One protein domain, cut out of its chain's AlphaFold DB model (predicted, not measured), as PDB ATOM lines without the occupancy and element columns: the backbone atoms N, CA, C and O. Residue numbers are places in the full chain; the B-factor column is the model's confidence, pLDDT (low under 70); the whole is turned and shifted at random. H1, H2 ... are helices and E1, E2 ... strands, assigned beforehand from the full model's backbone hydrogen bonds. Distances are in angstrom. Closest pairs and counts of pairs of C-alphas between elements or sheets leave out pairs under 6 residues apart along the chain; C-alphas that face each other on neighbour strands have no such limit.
ATOM      1  N   LEU A  33     362.016 583.255 392.329       75.44
ATOM      2  CA  LEU A  33     361.277 582.453 393.297       75.44
ATOM      3  C   LEU A  33     360.769 581.144 392.675       75.44
ATOM      4  O   LEU A  33     360.935 580.093 393.280       75.44
ATOM      5  N   ASP A  34     360.224 581.193 391.454       79.75
ATOM      6  CA  ASP A  34     359.783 579.985 390.743       79.75
ATOM      7  C   ASP A  34     360.944 579.019 390.526       79.75
ATOM      8  O   ASP A  34     360.820 577.828 390.791       79.75
ATOM      9  N   LEU A  35     362.091 579.540 390.085       79.31
ATOM     10  CA  LEU A  35     363.272 578.716 389.867       79.31
ATOM     11  C   LEU A  35     363.815 578.135 391.175       79.31
ATOM     12  O   LEU A  35     364.218 576.978 391.197       79.31
ATOM     13  N   PHE A  36     363.802 578.910 392.265       80.88
ATOM     14  CA  PHE A  36     364.189 578.406 393.580       80.88
ATOM     15  C   PHE A  36     363.318 577.217 394.000       80.88
ATOM     16  O   PHE A  36     363.857 576.201 394.429       80.88
ATOM     17  N   TYR A  37     361.997 577.317 393.831       85.94
ATOM     18  CA  TYR A  37     361.088 576.215 394.136       85.94
ATOM     19  C   TYR A  37     361.316 575.006 393.224       85.94
ATOM     20  O   TYR A  37     361.499 573.903 393.725       85.94
ATOM     21  N   MET A  38     361.388 575.199 391.906       86.06
ATOM     22  CA  MET A  38     361.615 574.088 390.975       86.06
ATOM     23  C   MET A  38     362.945 573.372 391.262       86.06
ATOM     24  O   MET A  38     362.965 572.157 391.395       86.06
ATOM     25  N   LEU A  39     364.045 574.106 391.463       83.56
ATOM     26  CA  LEU A  39     365.348 573.505 391.784       83.56
ATOM     27  C   LEU A  39     365.390 572.868 393.180       83.56
ATOM     28  O   LEU A  39     366.074 571.868 393.379       83.56
ATOM     29  N   GLY A  40     364.691 573.449 394.158       82.81
ATOM     30  CA  GLY A  40     364.635 572.917 395.519       82.81
ATOM     31  C   GLY A  40     363.882 571.589 395.603       82.81
ATOM     32  O   GLY A  40     364.283 570.708 396.368       82.81
ATOM     33  N   PHE A  41     362.836 571.432 394.787       86.81
ATOM     34  CA  PHE A  41     361.873 570.330 394.861       86.81
ATOM     35  C   PHE A  41     361.891 569.365 393.670       86.81
ATOM     36  O   PHE A  41     361.131 568.393 393.674       86.81
ATOM     37  N   MET A  42     362.755 569.586 392.678       84.56
ATOM     38  CA  MET A  42     362.999 568.574 391.654       84.56
ATOM     39  C   MET A  42     363.651 567.324 392.269       84.56
ATOM     40  O   MET A  42     364.499 567.432 393.173       84.56
ATOM     41  N   GLU A  43     363.248 566.157 391.776       77.31
ATOM     42  CA  GLU A  43     363.862 564.859 392.053       77.31
ATOM     43  C   GLU A  43     365.270 564.823 391.470       77.31
ATOM     44  O   GLU A  43     366.243 564.531 392.165       77.31
ATOM     45  N   ASP A  44     365.370 565.184 390.193       74.62
ATOM     46  CA  ASP A  44     366.605 565.279 389.443       74.62
ATOM     47  C   ASP A  44     366.496 566.352 388.348       74.62
ATOM     48  O   ASP A  44     365.488 567.041 388.191       74.62
ATOM     49  N   PHE A  45     367.575 566.520 387.587       75.00
ATOM     50  CA  PHE A  45     367.605 567.503 386.510       75.00
ATOM     51  C   PHE A  45     366.711 567.123 385.315       75.00
ATOM     52  O   PHE A  45     366.294 568.013 384.574       75.00
ATOM     53  N   ASN A  46     366.396 565.837 385.119       76.81
ATOM     54  CA  ASN A  46     365.526 565.394 384.030       76.81
ATOM     55  C   ASN A  46     364.077 565.817 384.281       76.81
ATOM     56  O   ASN A  46     363.448 566.299 383.345       76.81
ATOM     57  N   GLU A  47     363.580 565.746 385.521       82.75
ATOM     58  CA  GLU A  47     362.224 566.210 385.868       82.75
ATOM     59  C   GLU A  47     362.018 567.683 385.473       82.75
ATOM     60  O   GLU A  47     360.984 568.062 384.923       82.75
ATOM     61  N   LEU A  48     363.034 568.526 385.688       83.56
ATOM     62  CA  LEU A  48     362.980 569.926 385.270       83.56
ATOM     63  C   LEU A  48     362.930 570.072 383.741       83.56
ATOM     64  O   LEU A  48     362.193 570.915 383.231       83.56
ATOM     65  N   ILE A  49     363.707 569.273 383.003       80.94
ATOM     66  CA  ILE A  49     363.684 569.271 381.532       80.94
ATOM     67  C   ILE A  49     362.307 568.828 381.023       80.94
ATOM     68  O   ILE A  49     361.752 569.473 380.134       80.94
ATOM     69  N   GLU A  50     361.747 567.765 381.595       83.19
ATOM     70  CA  GLU A  50     360.425 567.244 381.243       83.19
ATOM     71  C   GLU A  50     359.327 568.273 381.503       83.19
ATOM     72  O   GLU A  50     358.463 568.474 380.647       83.19
ATOM     73  N   PHE A  51     359.395 568.993 382.625       87.88
ATOM     74  CA  PHE A  51     358.468 570.081 382.910       87.88
ATOM     75  C   PHE A  51     358.557 571.214 381.882       87.88
ATOM     76  O   PHE A  51     357.534 571.726 381.427       87.88
ATOM     77  N   ILE A  52     359.773 571.623 381.510       83.00
ATOM     78  CA  ILE A  52     359.976 572.686 380.517       83.00
ATOM     79  C   ILE A  52     359.410 572.260 379.158       83.00
ATOM     80  O   ILE A  52     358.762 573.062 378.484       83.00
ATOM     81  N   GLU A  53     359.619 571.005 378.759       82.56
ATOM     82  CA  GLU A  53     359.060 570.482 377.512       82.56
ATOM     83  C   GLU A  53     357.531 570.357 377.585       82.56
ATOM     84  O   GLU A  53     356.845 570.675 376.613       82.56
ATOM     85  N   TYR A  54     356.974 569.980 378.740       85.94
ATOM     86  CA  TYR A  54     355.532 570.020 378.982       85.94
ATOM     87  C   TYR A  54     354.975 571.439 378.795       85.94
ATOM     88  O   TYR A  54     354.076 571.638 377.982       85.94
ATOM     89  N   ASP A  55     355.551 572.438 379.467       83.31
ATOM     90  CA  ASP A  55     355.115 573.840 379.384       83.31
ATOM     91  C   ASP A  55     355.216 574.407 377.957       83.31
ATOM     92  O   ASP A  55     354.451 575.290 377.572       83.31
ATOM     93  N   ARG A  56     356.144 573.881 377.149       77.69
ATOM     94  CA  ARG A  56     356.333 574.261 375.745       77.69
ATOM     95  C   ARG A  56     355.338 573.592 374.799       77.69
ATOM     96  O   ARG A  56     354.909 574.206 373.824       77.69
ATOM     97  N   THR A  57     355.056 572.312 375.018       80.88
ATOM     98  CA  THR A  57     354.272 571.485 374.090       80.88
ATOM     99  C   THR A  57     352.786 571.450 374.424       80.88
ATOM    100  O   THR A  57     351.985 571.053 373.570       80.88
ATOM    101  N   GLU A  58     352.408 571.880 375.629       81.69
ATOM    102  CA  GLU A  58     351.016 571.996 376.043       81.69
ATOM    103  C   GLU A  58     350.263 572.968 375.127       81.69
ATOM    104  O   GLU A  58     350.675 574.103 374.882       81.69
ATOM    105  N   LYS A  59     349.143 572.489 374.583       80.31
ATOM    106  CA  LYS A  59     348.316 573.249 373.636       80.31
ATOM    107  C   LYS A  59     347.228 574.045 374.341       80.31
ATOM    108  O   LYS A  59     346.705 574.993 373.757       80.31
ATOM    109  N   ALA A  60     346.854 573.630 375.550       81.81
ATOM    110  CA  ALA A  60     345.872 574.335 376.350       81.81
ATOM    111  C   ALA A  60     346.399 575.715 376.766       81.81
ATOM    112  O   ALA A  60     347.550 575.863 377.171       81.81
ATOM    113  N   GLU A  61     345.541 576.733 376.736       80.75
ATOM    114  CA  GLU A  61     345.870 578.031 377.317       80.75
ATOM    115  C   GLU A  61     345.934 577.906 378.846       80.75
ATOM    116  O   GLU A  61     344.915 577.687 379.510       80.75
ATOM    117  N   ILE A  62     347.135 578.028 379.418       81.12
ATOM    118  CA  ILE A  62     347.334 577.882 380.863       81.12
ATOM    119  C   ILE A  62     347.166 579.237 381.559       81.12
ATOM    120  O   ILE A  62     347.997 580.139 381.432       81.12
ATOM    121  N   MET A  63     346.114 579.362 382.366       77.50
ATOM    122  CA  MET A  63     345.898 580.491 383.268       77.50
ATOM    123  C   MET A  63     346.471 580.156 384.642       77.50
ATOM    124  O   MET A  63     345.932 579.320 385.366       77.50
ATOM    125  N   ILE A  64     347.569 580.816 385.012       74.81
ATOM    126  CA  ILE A  64     348.287 580.536 386.259       74.81
ATOM    127  C   ILE A  64     348.117 581.698 387.232       74.81
ATOM    128  O   ILE A  64     348.538 582.823 386.956       74.81
ATOM    129  N   ILE A  65     347.566 581.417 388.410       67.12
ATOM    130  CA  ILE A  65     347.508 582.371 389.518       67.12
ATOM    131  C   ILE A  65     348.599 581.975 390.526       67.12
ATOM    132  O   ILE A  65     348.421 581.033 391.288       67.12
ATOM    133  N   GLY A  66     349.745 582.671 390.517       65.62
ATOM    134  CA  GLY A  66     350.828 582.490 391.507       65.62
ATOM    135  C   GLY A  66     352.200 582.024 390.988       65.62
ATOM    136  O   GLY A  66     353.045 581.660 391.794       65.62
ATOM    137  N   GLY A  67     352.457 582.106 389.678       78.19
ATOM    138  CA  GLY A  67     353.787 581.864 389.092       78.19
ATOM    139  C   GLY A  67     353.990 580.444 388.563       78.19
ATOM    140  O   GLY A  67     353.170 579.557 388.783       78.19
ATOM    141  N   LYS A  68     355.078 580.222 387.818       83.50
ATOM    142  CA  LYS A  68     355.344 578.946 387.125       83.50
ATOM    143  C   LYS A  68     355.614 577.779 388.081       83.50
ATOM    144  O   LYS A  68     355.357 576.641 387.708       83.50
ATOM    145  N   SER A  69     356.030 578.054 389.316       85.44
ATOM    146  CA  SER A  69     356.125 577.045 390.377       85.44
ATOM    147  C   SER A  69     354.777 576.379 390.677       85.44
ATOM    148  O   SER A  69     354.734 575.160 390.793       85.44
ATOM    149  N   ASN A  70     353.661 577.123 390.689       87.38
ATOM    150  CA  ASN A  70     352.335 576.516 390.885       87.38
ATOM    151  C   ASN A  70     351.998 575.531 389.761       87.38
ATOM    152  O   ASN A  70     351.423 574.476 390.022       87.38
ATOM    153  N   LEU A  71     352.365 575.859 388.516       87.88
ATOM    154  CA  LEU A  71     352.180 574.946 387.390       87.88
ATOM    155  C   LEU A  71     353.076 573.709 387.528       87.88
ATOM    156  O   LEU A  71     352.580 572.606 387.329       87.88
ATOM    157  N   PHE A  72     354.342 573.878 387.923       89.62
ATOM    158  CA  PHE A  72     355.263 572.767 388.188       89.62
ATOM    159  C   PHE A  72     354.706 571.799 389.231       89.62
ATOM    160  O   PHE A  72     354.589 570.611 388.951       89.62
ATOM    161  N   PHE A  73     354.276 572.290 390.396       89.69
ATOM    162  CA  PHE A  73     353.715 571.421 391.434       89.69
ATOM    163  C   PHE A  73     352.368 570.820 391.044       89.69
ATOM    164  O   PHE A  73     352.099 569.677 391.384       89.69
ATOM    165  N   THR A  74     351.535 571.538 390.286       89.06
ATOM    166  CA  THR A  74     350.286 570.967 389.753       89.06
ATOM    167  C   THR A  74     350.579 569.827 388.783       89.06
ATOM    168  O   THR A  74     349.951 568.776 388.860       89.06
ATOM    169  N   TRP A  75     351.555 570.011 387.895       89.75
ATOM    170  CA  TRP A  75     352.017 568.992 386.958       89.75
ATOM    171  C   TRP A  75     352.625 567.787 387.689       89.75
ATOM    172  O   TRP A  75     352.225 566.656 387.415       89.75
ATOM    173  N   LYS A  76     353.500 568.021 388.673       89.62
ATOM    174  CA  LYS A  76     354.124 566.983 389.510       89.62
ATOM    175  C   LYS A  76     353.082 566.189 390.310       89.62
ATOM    176  O   LYS A  76     353.051 564.964 390.232       89.62
ATOM    177  N   ASN A  77     352.159 566.872 390.990       86.88
ATOM    178  CA  ASN A  77     351.074 566.241 391.753       86.88
ATOM    179  C   ASN A  77     350.076 565.490 390.858       86.88
ATOM    180  O   ASN A  77     349.447 564.535 391.304       86.88
ATOM    181  N   ALA A  78     349.945 565.888 389.590       84.94
ATOM    182  CA  ALA A  78     349.167 565.173 388.580       84.94
ATOM    183  C   ALA A  78     349.965 564.050 387.886       84.94
ATOM    184  O   ALA A  78     349.586 563.611 386.799       84.94
ATOM    185  N   HIS A  79     351.080 563.602 388.477       86.62
ATOM    186  CA  HIS A  79     351.967 562.574 387.928       86.62
ATOM    187  C   HIS A  79     352.374 562.865 386.479       86.62
ATOM    188  O   HIS A  79     352.265 562.016 385.591       86.62
ATOM    189  N   TYR A  80     352.785 564.110 386.248       86.44
ATOM    190  CA  TYR A  80     353.280 564.629 384.976       86.44
ATOM    191  C   TYR A  80     352.222 564.724 383.856       86.44
ATOM    192  O   TYR A  80     352.546 564.985 382.693       86.44
ATOM    193  N   HIS A  81     350.933 564.566 384.190       81.25
ATOM    194  CA  HIS A  81     349.820 564.599 383.239       81.25
ATOM    195  C   HIS A  81     348.572 565.299 383.809       81.25
ATOM    196  O   HIS A  81     347.645 564.646 384.286       81.25
ATOM    197  N   ILE A  82     348.492 566.629 383.669       82.38
ATOM    198  CA  ILE A  82     347.327 567.418 384.127       82.38
ATOM    199  C   ILE A  82     346.028 566.946 383.446       82.38
ATOM    200  O   ILE A  82     345.034 566.678 384.114       82.38
ATOM    201  N   ALA A  83     346.047 566.779 382.120       79.69
ATOM    202  CA  ALA A  83     344.949 566.181 381.360       79.69
ATOM    203  C   ALA A  83     345.225 564.686 381.127       79.69
ATOM    204  O   ALA A  83     345.923 564.310 380.173       79.69
ATOM    205  N   SER A  84     344.714 563.836 382.020       79.25
ATOM    206  CA  SER A  84     344.981 562.388 382.029       79.25
ATOM    207  C   SER A  84     343.935 561.540 381.293       79.25
ATOM    208  O   SER A  84     344.209 560.376 381.012       79.25
ATOM    209  N   GLY A  85     342.766 562.090 380.949       84.19
ATOM    210  CA  GLY A  85     341.747 561.401 380.149       84.19
ATOM    211  C   GLY A  85     341.809 561.681 378.643       84.19
ATOM    212  O   GLY A  85     342.826 562.127 378.105       84.19
ATOM    213  N   SER A  86     340.714 561.387 377.934       86.31
ATOM    214  CA  SER A  86     340.622 561.548 376.474       86.31
ATOM    215  C   SER A  86     340.233 562.954 376.021       86.31
ATOM    216  O   SER A  86     340.379 563.265 374.841       86.31
ATOM    217  N   ILE A  87     339.687 563.774 376.919       83.62
ATOM    218  CA  ILE A  87     339.261 565.138 376.608       83.62
ATOM    219  C   ILE A  87     340.492 566.044 376.525       83.62
ATOM    220  O   ILE A  87     341.284 566.122 377.462       83.62
ATOM    221  N   GLU A  88     340.638 566.745 375.401       80.06
ATOM    222  CA  GLU A  88     341.620 567.821 375.259       80.06
ATOM    223  C   GLU A  88     341.008 569.138 375.744       80.06
ATOM    224  O   GLU A  88     339.953 569.572 375.271       80.06
ATOM    225  N   TYR A  89     341.674 569.779 376.702       82.31
ATOM    226  CA  TYR A  89     341.243 571.059 377.244       82.31
ATOM    227  C   TYR A  89     341.799 572.213 376.413       82.31
ATOM    228  O   TYR A  89     342.990 572.274 376.134       82.31
ATOM    229  N   ASN A  90     340.941 573.175 376.068       82.62
ATOM    230  CA  ASN A  90     341.387 574.415 375.420       82.62
ATOM    231  C   ASN A  90     342.029 575.390 376.414       82.62
ATOM    232  O   ASN A  90     342.816 576.239 376.014       82.62
ATOM    233  N   SER A  91     341.673 575.289 377.695       82.00
ATOM    234  CA  SER A  91     342.195 576.146 378.755       82.00
ATOM    235  C   SER A  91     342.328 575.369 380.057       82.00
ATOM    236  O   SER A  91     341.378 574.694 380.457       82.00
ATOM    237  N   ILE A  92     343.459 575.520 380.740       83.31
ATOM    238  CA  ILE A  92     343.722 574.942 382.061       83.31
ATOM    239  C   ILE A  92     343.892 576.099 383.041       83.31
ATOM    240  O   ILE A  92     344.759 576.949 382.865       83.31
ATOM    241  N   SER A  93     343.064 576.141 384.083       81.94
ATOM    242  CA  SER A  93     343.210 577.116 385.164       81.94
ATOM    243  C   SER A  93     343.881 576.449 386.356       81.94
ATOM    244  O   SER A  93     343.292 575.570 386.978       81.94
ATOM    245  N   VAL A  94     345.083 576.900 386.704       80.50
ATOM    246  CA  VAL A  94     345.803 576.448 387.899       80.50
ATOM    247  C   VAL A  94     345.443 577.361 389.067       80.50
ATOM    248  O   VAL A  94     345.621 578.583 388.995       80.50
ATOM    249  N   SER A  95     344.897 576.775 390.134       68.75
ATOM    250  CA  SER A  95     344.519 577.504 391.345       68.75
ATOM    251  C   SER A  95     345.734 578.097 392.061       68.75
ATOM    252  O   SER A  95     346.860 577.624 391.923       68.75
ATOM    253  N   TYR A  96     345.496 579.133 392.866       70.88
ATOM    254  CA  TYR A  96     346.521 579.638 393.774       70.88
ATOM    255  C   TYR A  96     346.779 578.626 394.902       70.88
ATOM    256  O   TYR A  96     345.859 577.931 395.328       70.88
ATOM    257  N   GLY A  97     348.010 578.590 395.414       74.50
ATOM    258  CA  GLY A  97     348.351 577.868 396.641       74.50
ATOM    259  C   GLY A  97     348.934 576.466 396.462       74.50
ATOM    260  O   GLY A  97     349.361 575.906 397.460       74.50
ATOM    261  N   SER A  98     349.036 575.917 395.245       79.62
ATOM    262  CA  SER A  98     349.640 574.587 395.030       79.62
ATOM    263  C   SER A  98     351.097 574.516 395.503       79.62
ATOM    264  O   SER A  98     351.477 573.557 396.165       79.62
ATOM    265  N   THR A  99     351.901 575.553 395.231       83.50
ATOM    266  CA  THR A  99     353.259 575.683 395.784       83.50
ATOM    267  C   THR A  99     353.234 575.761 397.309       83.50
ATOM    268  O   THR A  99     354.023 575.090 397.968       83.50
ATOM    269  N   ASP A 100     352.338 576.567 397.884       85.19
ATOM    270  CA  ASP A 100     352.267 576.769 399.336       85.19
ATOM    271  C   ASP A 100     351.851 575.483 400.066       85.19
ATOM    272  O   ASP A 100     352.421 575.148 401.103       85.19
ATOM    273  N   GLU A 101     350.884 574.751 399.507       85.69
ATOM    274  CA  GLU A 101     350.421 573.454 399.994       85.69
ATOM    275  C   GLU A 101     351.538 572.417 399.915       85.69
ATOM    276  O   GLU A 101     351.864 571.819 400.936       85.69
ATOM    277  N   TYR A 102     352.204 572.286 398.762       87.06
ATOM    278  CA  TYR A 102     353.321 571.354 398.596       87.06
ATOM    279  C   TYR A 102     354.440 571.630 399.608       87.06
ATOM    280  O   TYR A 102     354.919 570.731 400.294       87.06
ATOM    281  N   VAL A 103     354.841 572.898 399.753       86.94
ATOM    282  CA  VAL A 103     355.874 573.303 400.714       86.94
ATOM    283  C   VAL A 103     355.419 573.014 402.146       86.94
ATOM    284  O   VAL A 103     356.197 572.497 402.946       86.94
ATOM    285  N   TYR A 104     354.168 573.321 402.492       88.44
ATOM    286  CA  TYR A 104     353.630 573.019 403.814       88.44
ATOM    287  C   TYR A 104     353.654 571.512 404.100       88.44
ATOM    288  O   TYR A 104     354.121 571.107 405.167       88.44
ATOM    289  N   GLU A 105     353.207 570.680 403.161       86.38
ATOM    290  CA  GLU A 105     353.222 569.223 403.297       86.38
ATOM    291  C   GLU A 105     354.644 568.682 403.436       86.38
ATOM    292  O   GLU A 105     354.910 567.939 404.379       86.38
ATOM    293  N   TYR A 106     355.580 569.137 402.607       86.44
ATOM    294  CA  TYR A 106     356.986 568.751 402.693       86.44
ATOM    295  C   TYR A 106     357.588 569.038 404.080       86.44
ATOM    296  O   TYR A 106     358.173 568.166 404.722       86.44
TER     297      TYR A 106
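This is residues 33 to 106 of the 849 residues of an uncharacterized protein of Paenibacillus graminis (UniProt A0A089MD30). A single helix, H3, makes the core, and the other parts stand round it in the order H1, H4, a small sheet of two strands and H2. H1 runs side by side with H3, the sheet E1 E2 lies on the side of H3 away from H1, H2 crosses H3, and a long link, residues 78 to 90, loops out beyond the sheet before E2. The printed part has 74 residues with four named helices and two named strands, in the order H1 H2 E1 H3 E2 H4, and its class is mostly helix. The sheet, order E1 E2, is parallel. The whole is compact, with a radius of gyration of the C-alphas of 11.9 A and spans of 32 by 25 by 19 A.

H1 is residues 33 to 41, beginning at C-alpha 33 at (361.277, 582.453, 393.297) and measuring 12.2 A. H2, residues 45 to 57, is the longest helix at 18.7 A. E1 is residues 61 to 64, 9.6 A. H3, residues 68 to 77, is 14.2 A long and starts at C-alpha 68 at (355.344, 578.946, 387.125). E2 is residues 91 to 94, 9.8 A. H4, residues 98 to 106, is 12.1 A long and ends at C-alpha 106 at (356.986, 568.751, 402.693).

H1 and H3 touch at a shallow tilt of 27 degrees and run the same way; their closest C-alphas, of Asp 34 and Ser 69, are 4.7 A apart. H2 is close to H3 but not clearly touching, about perpendicular at 74 degrees, with the C-alphas of Phe 51 and Phe 72 closest at 6.7 A. E1 and E2 are parallel neighbours at 15 degrees; N 63 and O 92 are 2.8 A apart and N 92 and O 61 2.9 A, within hydrogen-bond range. E1, H3 and E2 form a strand-helix-strand unit, two parallel neighbour strands with a helix between them along the chain, and its crossover is left-handed. The closest C-alphas of H3 and E2, of Leu 71 and Val 94, are 6.6 A apart. H3 and H4 touch at a steep tilt of 58 degrees, the same way, with the C-alphas of Asn 70 and Thr 99 closest at 5.1 A. H1 and H4 are near each other, with 7 pairs of C-alphas within 10 A. Among the pairs that are apart are H2 and H4. In H1, H2, H3 and H4 every O i to N i+4 pair is within hydrogen-bond range.

The two C-alphas farthest apart, of Leu 33 and Ser 86, are 33.9 A apart. The printed part has no cut. The link from H3 to E2 is long, with 13 residues; the other links are tight. The mean pLDDT of the printed part is 82.2, and residues 65 to 66 and residue 95 are under 70.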